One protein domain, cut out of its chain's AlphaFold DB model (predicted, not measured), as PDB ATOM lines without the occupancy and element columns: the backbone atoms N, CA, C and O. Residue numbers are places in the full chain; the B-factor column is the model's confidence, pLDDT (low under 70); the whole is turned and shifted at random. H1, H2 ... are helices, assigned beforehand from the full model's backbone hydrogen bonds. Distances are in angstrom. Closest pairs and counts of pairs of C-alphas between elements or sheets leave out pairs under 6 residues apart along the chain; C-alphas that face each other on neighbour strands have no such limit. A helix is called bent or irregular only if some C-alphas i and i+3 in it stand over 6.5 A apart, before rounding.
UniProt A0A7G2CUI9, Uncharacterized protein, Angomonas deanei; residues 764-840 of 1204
ATOM      1  N   ARG A 764     153.447 -47.285 149.732       24.41
ATOM      2  CA  ARG A 764     154.217 -47.043 150.971       24.41
ATOM      3  C   ARG A 764     155.659 -47.513 150.787       24.41
ATOM      4  O   ARG A 764     155.915 -48.714 150.867       24.41
ATOM      5  N   GLU A 765     156.577 -46.583 150.584       26.53
ATOM      6  CA  GLU A 765     158.010 -46.883 150.556       26.53
ATOM      7  C   GLU A 765     158.576 -47.043 151.975       26.53
ATOM      8  O   GLU A 765     158.085 -46.450 152.941       26.53
ATOM      9  N   ALA A 766     159.610 -47.874 152.110       25.48
ATOM     10  CA  ALA A 766     160.427 -47.884 153.315       25.48
ATOM     11  C   ALA A 766     161.295 -46.622 153.304       25.48
ATOM     12  O   ALA A 766     161.965 -46.353 152.312       25.48
ATOM     13  N   GLN A 767     161.296 -45.856 154.398       37.66
ATOM     14  CA  GLN A 767     162.239 -44.750 154.544       37.66
ATOM     15  C   GLN A 767     163.657 -45.328 154.564       37.66
ATOM     16  O   GLN A 767     163.995 -46.091 155.472       37.66
ATOM     17  N   GLU A 768     164.478 -44.983 153.570       48.66
ATOM     18  CA  GLU A 768     165.902 -45.299 153.619       48.66
ATOM     19  C   GLU A 768     166.506 -44.640 154.860       48.66
ATOM     20  O   GLU A 768     166.337 -43.440 155.089       48.66
ATOM     21  N   THR A 769     167.175 -45.433 155.699       52.47
ATOM     22  CA  THR A 769     167.801 -44.914 156.915       52.47
ATOM     23  C   THR A 769     168.922 -43.950 156.503       52.47
ATOM     24  O   THR A 769     169.837 -44.400 155.807       52.47
ATOM     25  N   PRO A 770     168.899 -42.662 156.909       62.84
ATOM     26  CA  PRO A 770     169.914 -41.698 156.503       62.84
ATOM     27  C   PRO A 770     171.323 -42.204 156.802       62.84
ATOM     28  O   PRO A 770     171.623 -42.632 157.922       62.84
ATOM     29  N   CYS A 771     172.170 -42.182 155.779       63.41
ATOM     30  CA  CYS A 771     173.570 -42.562 155.881       63.41
ATOM     31  C   CYS A 771     174.443 -41.350 156.226       63.41
ATOM     32  O   CYS A 771     174.014 -40.204 156.106       63.41
ATOM     33  N   LEU A 772     175.660 -41.605 156.700       59.59
ATOM     34  CA  LEU A 772     176.644 -40.570 156.994       59.59
ATOM     35  C   LEU A 772     177.547 -40.325 155.784       59.59
ATOM     36  O   LEU A 772     178.303 -41.218 155.377       59.59
ATOM     37  N   ALA A 773     177.544 -39.082 155.296       59.25
ATOM     38  CA  ALA A 773     178.370 -38.624 154.185       59.25
ATOM     39  C   ALA A 773     178.161 -39.466 152.908       59.25
ATOM     40  O   ALA A 773     177.186 -40.196 152.747       59.25
ATOM     41  N   ALA A 774     179.135 -39.441 151.996       49.91
ATOM     42  CA  ALA A 774     179.119 -40.234 150.766       49.91
ATOM     43  C   ALA A 774     179.266 -41.767 150.969       49.91
ATOM     44  O   ALA A 774     179.584 -42.475 150.009       49.91
ATOM     45  N   THR A 775     179.058 -42.294 152.181       55.22
ATOM     46  CA  THR A 775     179.180 -43.725 152.515       55.22
ATOM     47  C   THR A 775     177.818 -44.409 152.586       55.22
ATOM     48  O   THR A 775     176.801 -43.764 152.810       55.22
ATOM     49  N   ASP A 776     177.798 -45.733 152.445       58.06
ATOM     50  CA  ASP A 776     176.568 -46.532 152.523       58.06
ATOM     51  C   ASP A 776     176.296 -47.014 153.981       58.06
ATOM     52  O   ASP A 776     175.688 -48.058 154.209       58.06
ATOM     53  N   MET A 777     176.816 -46.281 154.982       62.31
ATOM     54  CA  MET A 777     176.725 -46.581 156.421       62.31
ATOM     55  C   MET A 777     175.752 -45.629 157.126       62.31
ATOM     56  O   MET A 777     175.888 -44.410 157.031       62.31
ATOM     57  N   LYS A 778     174.811 -46.191 157.886       70.50
ATOM     58  CA  LYS A 778     173.719 -45.486 158.578       70.50
ATOM     59  C   LYS A 778     174.197 -44.544 159.695       70.50
ATOM     60  O   LYS A 778     175.191 -44.819 160.368       70.50
ATOM     61  N   ASP A 779     173.455 -43.462 159.945       79.38
ATOM     62  CA  ASP A 779     173.692 -42.576 161.091       79.38
ATOM     63  C   ASP A 779     173.330 -43.263 162.422       79.38
ATOM     64  O   ASP A 779     172.155 -43.564 162.664       79.38
ATOM     65  N   PRO A 780     174.290 -43.457 163.348       73.12
ATOM     66  CA  PRO A 780     174.037 -44.190 164.578       73.12
ATOM     67  C   PRO A 780     173.057 -43.466 165.507       73.12
ATOM     68  O   PRO A 780     172.446 -44.128 166.345       73.12
ATOM     69  N   TYR A 781     172.880 -42.138 165.420       76.88
ATOM     70  CA  TYR A 781     171.861 -41.450 166.224       76.88
ATOM     71  C   TYR A 781     170.447 -41.686 165.675       76.88
ATOM     72  O   TYR A 781     169.539 -41.992 166.451       76.88
ATOM     73  N   TYR A 782     170.271 -41.641 164.355       80.88
ATOM     74  CA  TYR A 782     169.025 -42.016 163.690       80.88
ATOM     75  C   TYR A 782     168.640 -43.476 163.983       80.88
ATOM     76  O   TYR A 782     167.508 -43.728 164.394       80.88
ATOM     77  N   GLU A 783     169.583 -44.427 163.912       77.19
ATOM     78  CA  GLU A 783     169.349 -45.829 164.315       77.19
ATOM     79  C   GLU A 783     168.881 -45.959 165.777       77.19
ATOM     80  O   GLU A 783     168.015 -46.774 166.104       77.19
ATOM     81  N   GLN A 784     169.412 -45.136 166.688       73.31
ATOM     82  CA  GLN A 784     168.982 -45.116 168.093       73.31
ATOM     83  C   GLN A 784     167.577 -44.526 168.283       73.31
ATOM     84  O   GLN A 784     166.897 -44.894 169.247       73.31
ATOM     85  N   LEU A 785     167.147 -43.611 167.409       77.81
ATOM     86  CA  LEU A 785     165.781 -43.086 167.388       77.81
ATOM     87  C   LEU A 785     164.810 -44.110 166.785       77.81
ATOM     88  O   LEU A 785     163.765 -44.350 167.381       77.81
ATOM     89  N   GLU A 786     165.186 -44.791 165.704       79.00
ATOM     90  CA  GLU A 786     164.446 -45.911 165.107       79.00
ATOM     91  C   GLU A 786     164.237 -47.050 166.123       79.00
ATOM     92  O   GLU A 786     163.103 -47.389 166.468       79.00
ATOM     93  N   ALA A 787     165.310 -47.538 166.753       69.19
ATOM     94  CA  ALA A 787     165.234 -48.551 167.809       69.19
ATOM     95  C   ALA A 787     164.469 -48.082 169.071       69.19
ATOM     96  O   ALA A 787     164.055 -48.903 169.900       69.19
ATOM     97  N   LEU A 788     164.270 -46.770 169.254       73.00
ATOM     98  CA  LEU A 788     163.417 -46.206 170.305       73.00
ATOM     99  C   LEU A 788     161.946 -46.109 169.867       73.00
ATOM    100  O   LEU A 788     161.078 -46.466 170.665       73.00
ATOM    101  N   ARG A 789     161.668 -45.674 168.630       79.06
ATOM    102  CA  ARG A 789     160.343 -45.661 167.985       79.06
ATOM    103  C   ARG A 789     159.740 -47.062 168.031       79.06
ATOM    104  O   ARG A 789     158.669 -47.257 168.605       79.06
ATOM    105  N   ASP A 790     160.493 -48.050 167.565       75.38
ATOM    106  CA  ASP A 790     160.024 -49.428 167.431       75.38
ATOM    107  C   ASP A 790     159.854 -50.106 168.791       75.38
ATOM    108  O   ASP A 790     158.876 -50.822 169.016       75.38
ATOM    109  N   ALA A 791     160.713 -49.795 169.767       68.12
ATOM    110  CA  ALA A 791     160.508 -50.234 171.144       68.12
ATOM    111  C   ALA A 791     159.272 -49.586 171.805       68.12
ATOM    112  O   ALA A 791     158.593 -50.239 172.597       68.12
ATOM    113  N   LEU A 792     158.948 -48.324 171.493       68.62
ATOM    114  CA  LEU A 792     157.740 -47.658 171.994       68.62
ATOM    115  C   LEU A 792     156.462 -48.228 171.353       68.62
ATOM    116  O   LEU A 792     155.465 -48.397 172.063       68.62
ATOM    117  N   ILE A 793     156.509 -48.560 170.058       67.62
ATOM    118  CA  ILE A 793     155.446 -49.266 169.323       67.62
ATOM    119  C   ILE A 793     155.251 -50.681 169.890       67.62
ATOM    120  O   ILE A 793     154.121 -51.073 170.176       67.62
ATOM    121  N   ALA A 794     156.333 -51.432 170.115       68.44
ATOM    122  CA  ALA A 794     156.285 -52.795 170.646       68.44
ATOM    123  C   ALA A 794     155.850 -52.871 172.123       68.44
ATOM    124  O   ALA A 794     155.284 -53.883 172.541       68.44
ATOM    125  N   GLU A 795     156.096 -51.825 172.925       71.19
ATOM    126  CA  GLU A 795     155.597 -51.747 174.303       71.19
ATOM    127  C   GLU A 795     154.074 -51.532 174.358       71.19
ATOM    128  O   GLU A 795     153.374 -52.337 174.979       71.19
ATOM    129  N   ASP A 796     153.564 -50.428 173.785       67.75
ATOM    130  CA  ASP A 796     152.139 -50.049 173.838       67.75
ATOM    131  C   ASP A 796     151.844 -48.818 172.938       67.75
ATOM    132  O   ASP A 796     151.996 -47.680 173.403       67.75
ATOM    133  N   PRO A 797     151.414 -48.983 171.669       72.44
ATOM    134  CA  PRO A 797     151.358 -47.869 170.719       72.44
ATOM    135  C   PRO A 797     150.350 -46.792 171.154       72.44
ATOM    136  O   PRO A 797     150.696 -45.614 171.194       72.44
ATOM    137  N   ASP A 798     149.158 -47.177 171.624       60.62
ATOM    138  CA  ASP A 798     148.124 -46.241 172.099       60.62
ATOM    139  C   ASP A 798     148.591 -45.353 173.270       60.62
ATOM    140  O   ASP A 798     148.217 -44.182 173.376       60.62
ATOM    141  N   LYS A 799     149.378 -45.902 174.210       69.38
ATOM    142  CA  LYS A 799     149.856 -45.152 175.394       69.38
ATOM    143  C   LYS A 799     151.111 -44.334 175.103       69.38
ATOM    144  O   LYS A 799     151.355 -43.330 175.797       69.38
ATOM    145  N   ASN A 800     151.880 -44.771 174.108       70.50
ATOM    146  CA  ASN A 800     153.149 -44.186 173.715       70.50
ATOM    147  C   ASN A 800     153.039 -43.234 172.515       70.50
ATOM    148  O   ASN A 800     153.982 -42.482 172.316       70.50
ATOM    149  N   ALA A 801     151.910 -43.157 171.799       69.94
ATOM    150  CA  ALA A 801     151.729 -42.314 170.606       69.94
ATOM    151  C   ALA A 801     152.281 -40.867 170.706       69.94
ATOM    152  O   ALA A 801     152.957 -40.442 169.773       69.94
ATOM    153  N   PRO A 802     152.122 -40.106 171.814       70.25
ATOM    154  CA  PRO A 802     152.749 -38.781 171.933       70.25
ATOM    155  C   PRO A 802     154.288 -38.823 171.972       70.25
ATOM    156  O   PRO A 802     154.943 -37.920 171.465       70.25
ATOM    157  N   ALA A 803     154.861 -39.878 172.557       68.31
ATOM    158  CA  ALA A 803     156.302 -40.115 172.602       68.31
ATOM    159  C   ALA A 803     156.839 -40.709 171.288       68.31
ATOM    160  O   ALA A 803     157.971 -40.407 170.935       68.31
ATOM    161  N   ILE A 804     156.037 -41.505 170.570       71.00
ATOM    162  CA  ILE A 804     156.347 -42.008 169.222       71.00
ATOM    163  C   ILE A 804     156.479 -40.816 168.265       71.00
ATOM    164  O   ILE A 804     157.568 -40.605 167.750       71.00
ATOM    165  N   ARG A 805     155.466 -39.938 168.188       75.62
ATOM    166  CA  ARG A 805     155.543 -38.695 167.391       75.62
ATOM    167  C   ARG A 805     156.727 -37.814 167.782       75.62
ATOM    168  O   ARG A 805     157.466 -37.361 166.925       75.62
ATOM    169  N   CYS A 806     156.967 -37.624 169.080       77.12
ATOM    170  CA  CYS A 806     158.129 -36.868 169.561       77.12
ATOM    171  C   CYS A 806     159.474 -37.471 169.095       77.12
ATOM    172  O   CYS A 806     160.433 -36.727 168.901       77.12
ATOM    173  N   VAL A 807     159.568 -38.793 168.920       73.50
ATOM    174  CA  VAL A 807     160.751 -39.469 168.356       73.50
ATOM    175  C   VAL A 807     160.788 -39.348 166.830       73.50
ATOM    176  O   VAL A 807     161.851 -39.066 166.294       73.50
ATOM    177  N   GLU A 808     159.654 -39.469 166.142       79.69
ATOM    178  CA  GLU A 808     159.545 -39.290 164.685       79.69
ATOM    179  C   GLU A 808     159.916 -37.859 164.248       79.69
ATOM    180  O   GLU A 808     160.630 -37.691 163.263       79.69
ATOM    181  N   GLU A 809     159.545 -36.824 165.011       81.56
ATOM    182  CA  GLU A 809     160.034 -35.458 164.764       81.56
ATOM    183  C   GLU A 809     161.543 -35.322 165.045       81.56
ATOM    184  O   GLU A 809     162.247 -34.722 164.246       81.56
ATOM    185  N   GLN A 810     162.092 -35.957 166.095       81.19
ATOM    186  CA  GLN A 810     163.557 -36.010 166.295       81.19
ATOM    187  C   GLN A 810     164.285 -36.720 165.134       81.19
ATOM    188  O   GLN A 810     165.447 -36.413 164.876       81.19
ATOM    189  N   MET A 811     163.632 -37.664 164.444       83.38
ATOM    190  CA  MET A 811     164.179 -38.325 163.250       83.38
ATOM    191  C   MET A 811     164.157 -37.388 162.037       83.38
ATOM    192  O   MET A 811     165.143 -37.343 161.307       83.38
ATOM    193  N   LYS A 812     163.092 -36.592 161.855       82.50
ATOM    194  CA  LYS A 812     163.045 -35.528 160.835       82.50
ATOM    195  C   LYS A 812     164.121 -34.471 161.076       82.50
ATOM    196  O   LYS A 812     164.929 -34.256 160.180       82.50
ATOM    197  N   ASP A 813     164.186 -33.907 162.288       83.12
ATOM    198  CA  ASP A 813     165.206 -32.922 162.673       83.12
ATOM    199  C   ASP A 813     166.628 -33.434 162.331       83.12
ATOM    200  O   ASP A 813     167.467 -32.690 161.828       83.12
ATOM    201  N   ARG A 814     166.917 -34.720 162.608       85.56
ATOM    202  CA  ARG A 814     168.226 -35.332 162.325       85.56
ATOM    203  C   ARG A 814     168.465 -35.558 160.831       85.56
ATOM    204  O   ARG A 814     169.586 -35.351 160.382       85.56
ATOM    205  N   ALA A 815     167.455 -35.980 160.071       82.94
ATOM    206  CA  ALA A 815     167.580 -36.161 158.623       82.94
ATOM    207  C   ALA A 815     167.817 -34.826 157.894       82.94
ATOM    208  O   ALA A 815     168.633 -34.773 156.977       82.94
ATOM    209  N   GLU A 816     167.159 -33.750 158.334       83.75
ATOM    210  CA  GLU A 816     167.386 -32.392 157.826       83.75
ATOM    211  C   GLU A 816     168.809 -31.910 158.165       83.75
ATOM    212  O   GLU A 816     169.550 -31.533 157.261       83.75
ATOM    213  N   GLN A 817     169.254 -32.061 159.422       84.38
ATOM    214  CA  GLN A 817     170.622 -31.707 159.832       84.38
ATOM    215  C   GLN A 817     171.706 -32.460 159.032       84.38
ATOM    216  O   GLN A 817     172.702 -31.858 158.635       84.38
ATOM    217  N   LEU A 818     171.522 -33.763 158.783       84.56
ATOM    218  CA  LEU A 818     172.456 -34.575 157.991       84.56
ATOM    219  C   LEU A 818     172.516 -34.124 156.527       84.56
ATOM    220  O   LEU A 818     173.601 -34.017 155.962       84.56
ATOM    221  N   LYS A 819     171.364 -33.808 155.928       83.75
ATOM    222  CA  LYS A 819     171.276 -33.295 154.557       83.75
ATOM    223  C   LYS A 819     171.946 -31.922 154.418       83.75
ATOM    224  O   LYS A 819     172.657 -31.692 153.444       83.75
ATOM    225  N   ASP A 820     171.758 -31.029 155.388       84.81
ATOM    226  CA  ASP A 820     172.425 -29.722 155.412       84.81
ATOM    227  C   ASP A 820     173.948 -29.861 155.585       84.81
ATOM    228  O   ASP A 820     174.718 -29.117 154.975       84.81
ATOM    229  N   ASP A 821     174.402 -30.835 156.380       85.31
ATOM    230  CA  ASP A 821     175.818 -31.181 156.535       85.31
ATOM    231  C   ASP A 821     176.429 -31.745 155.230       85.31
ATOM    232  O   ASP A 821     177.520 -31.320 154.835       85.31
ATOM    233  N   ASP A 822     175.721 -32.634 154.523       85.12
ATOM    234  CA  ASP A 822     176.111 -33.142 153.196       85.12
ATOM    235  C   ASP A 822     176.174 -32.006 152.150       85.12
ATOM    236  O   ASP A 822     177.137 -31.903 151.381       85.12
ATOM    237  N   GLU A 823     175.188 -31.099 152.136       86.75
ATOM    238  CA  GLU A 823     175.177 -29.926 151.250       86.75
ATOM    239  C   GLU A 823     176.322 -28.947 151.572       86.75
ATOM    240  O   GLU A 823     176.976 -28.444 150.650       86.75
ATOM    241  N   LYS A 824     176.641 -28.723 152.858       88.06
ATOM    242  CA  LYS A 824     177.812 -27.939 153.292       88.06
ATOM    243  C   LYS A 824     179.123 -28.557 152.804       88.06
ATOM    244  O   LYS A 824     179.963 -27.837 152.253       88.06
ATOM    245  N   ALA A 825     179.302 -29.868 152.965       86.56
ATOM    246  CA  ALA A 825     180.508 -30.567 152.526       86.56
ATOM    247  C   ALA A 825     180.673 -30.534 150.997       86.56
ATOM    248  O   ALA A 825     181.756 -30.218 150.496       86.56
ATOM    249  N   ALA A 826     179.592 -30.773 150.246       84.56
ATOM    250  CA  ALA A 826     179.587 -30.654 148.790       84.56
ATOM    251  C   ALA A 826     179.888 -29.215 148.327       84.56
ATOM    252  O   ALA A 826     180.641 -29.013 147.370       84.56
ATOM    253  N   ALA A 827     179.366 -28.200 149.025       86.50
ATOM    254  CA  ALA A 827     179.647 -26.792 148.741       86.50
ATOM    255  C   ALA A 827     181.096 -26.377 149.064       86.50
ATOM    256  O   ALA A 827     181.632 -25.481 148.407       86.50
ATOM    257  N   GLU A 828     181.752 -27.004 150.044       87.69
ATOM    258  CA  GLU A 828     183.193 -26.850 150.291       87.69
ATOM    259  C   GLU A 828     184.022 -27.498 149.181       87.69
ATOM    260  O   GLU A 828     184.836 -26.811 148.566       87.69
ATOM    261  N   GLN A 829     183.763 -28.763 148.834       84.38
ATOM    262  CA  GLN A 829     184.453 -29.438 147.726       84.38
ATOM    263  C   GLN A 829     184.304 -28.664 146.404       84.38
ATOM    264  O   GLN A 829     185.288 -28.438 145.695       84.38
ATOM    265  N   ALA A 830     183.100 -28.161 146.106       86.44
ATOM    266  CA  ALA A 830     182.851 -27.317 144.940       86.44
ATOM    267  C   ALA A 830     183.643 -25.997 144.984       86.44
ATOM    268  O   ALA A 830     184.191 -25.583 143.962       86.44
ATOM    269  N   ARG A 831     183.770 -25.352 146.153       86.75
ATOM    270  CA  ARG A 831     184.606 -24.147 146.311       86.75
ATOM    271  C   ARG A 831     186.094 -24.445 146.160       86.75
ATOM    272  O   ARG A 831     186.771 -23.681 145.480       86.75
ATOM    273  N   GLN A 832     186.603 -25.551 146.700       82.75
ATOM    274  CA  GLN A 832     188.003 -25.957 146.519       82.75
ATOM    275  C   GLN A 832     188.323 -26.224 145.041       82.75
ATOM    276  O   GLN A 832     189.334 -25.736 144.524       82.75
ATOM    277  N   LYS A 833     187.420 -26.922 144.340       85.88
ATOM    278  CA  LYS A 833     187.466 -27.158 142.891       85.88
ATOM    279  C   LYS A 833     187.481 -25.848 142.097       85.88
ATOM    280  O   LYS A 833     188.387 -25.632 141.288       85.88
ATOM    281  N   ASP A 834     186.521 -24.959 142.343       87.56
ATOM    282  CA  ASP A 834     186.400 -23.683 141.631       87.56
ATOM    283  C   ASP A 834     187.565 -22.732 141.941       87.56
ATOM    284  O   ASP A 834     188.073 -22.081 141.029       87.56
ATOM    285  N   ALA A 835     188.068 -22.694 143.179       84.81
ATOM    286  CA  ALA A 835     189.248 -21.913 143.550       84.81
ATOM    287  C   ALA A 835     190.519 -22.432 142.852       84.81
ATOM    288  O   ALA A 835     191.309 -21.641 142.327       84.81
ATOM    289  N   LEU A 836     190.709 -23.755 142.780       84.25
ATOM    290  CA  LEU A 836     191.816 -24.380 142.049       84.25
ATOM    291  C   LEU A 836     191.720 -24.070 140.545       84.25
ATOM    292  O   LEU A 836     192.730 -23.735 139.919       84.25
ATOM    293  N   LEU A 837     190.515 -24.099 139.971       86.88
ATOM    294  CA  LEU A 837     190.270 -23.764 138.566       86.88
ATOM    295  C   LEU A 837     190.317 -22.251 138.270       86.88
ATOM    296  O   LEU A 837     190.717 -21.891 137.165       86.88
ATOM    297  N   GLU A 838     190.014 -21.346 139.209       87.94
ATOM    298  CA  GLU A 838     190.262 -19.901 139.041       87.94
ATOM    299  C   GLU A 838     191.768 -19.594 139.079       87.94
ATOM    300  O   GLU A 838     192.262 -18.798 138.273       87.94
ATOM    301  N   GLN A 839     192.522 -20.257 139.963       82.50
ATOM    302  CA  GLN A 839     193.981 -20.131 140.021       82.50
ATOM    303  C   GLN A 839     194.667 -20.739 138.786       82.50
ATOM    304  O   GLN A 839     195.628 -20.168 138.262       82.50
ATOM    305  N   MET A 840     194.182 -21.888 138.302       87.88
ATOM    306  CA  MET A 840     194.798 -22.663 137.218       87.88
ATOM    307  C   MET A 840     193.795 -23.049 136.105       87.88
ATOM    308  O   MET A 840     193.661 -24.231 135.778       87.88
TER     309      MET A 840
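What this domain is: This is residues 764 to 840 of the 1204 residues of an uncharacterized protein of Angomonas deanei (UniProt A0A7G2CUI9). A long helix, H2, and a much shorter one, H1, make a helical hairpin with unequal arms: H1 lies side by side with the first part of H2. The far part of H2, residues 827 to 839, sticks out with Met 840, and a looped stretch without a named element, residues 764 to 779, leads into H1. The printed part has 77 residues, with two named helices in the order H1, H2 and no named strand; its class is all helix. The whole is extended, with a radius of gyration of the C-alphas of 17.8 A, and its outline is a rod spanning 63 by 23 by 21 A.

How they stand to each other: H2, residues 797 to 839, has a kink of 40 degrees near residue 804. It is irregular, with C-alphas 799 and 802 standing 7.8 A apart, and its line is a rough one. With residues 800 to 815 alone it touches H1, residues 780 to 795, with 18 pairs of C-alphas within 8 A. The closest C-alphas of the two are those of Arg 789 and Ile 804, 5.6 A apart. They run opposite ways at a shallow tilt of 14 degrees, as a helical hairpin. Every O i to N i+4 pair is within hydrogen-bond range in H1, and 37 of 39 are in H2.

Where its parts are: H2 measures 59.4 A from C-alpha 797 at (151.358, -47.869, 170.719) to C-alpha 839 at (193.981, -20.131, 140.021). H1 measures 22.2 A and begins with C-alpha 780 at (174.037, -44.190, 164.578).

The domain as a whole: The two C-alphas farthest apart, those of Lys 799 and Met 840, are 63.1 A apart. Without residues 827 to 840, which stand free, the body spans 42 by 23 by 18 A. The link from H1 to H2 is tight, and the printed part has no cut. The mean pLDDT of the printed part is 73.5; 24 residues are under 70, among them residues 764 to 777.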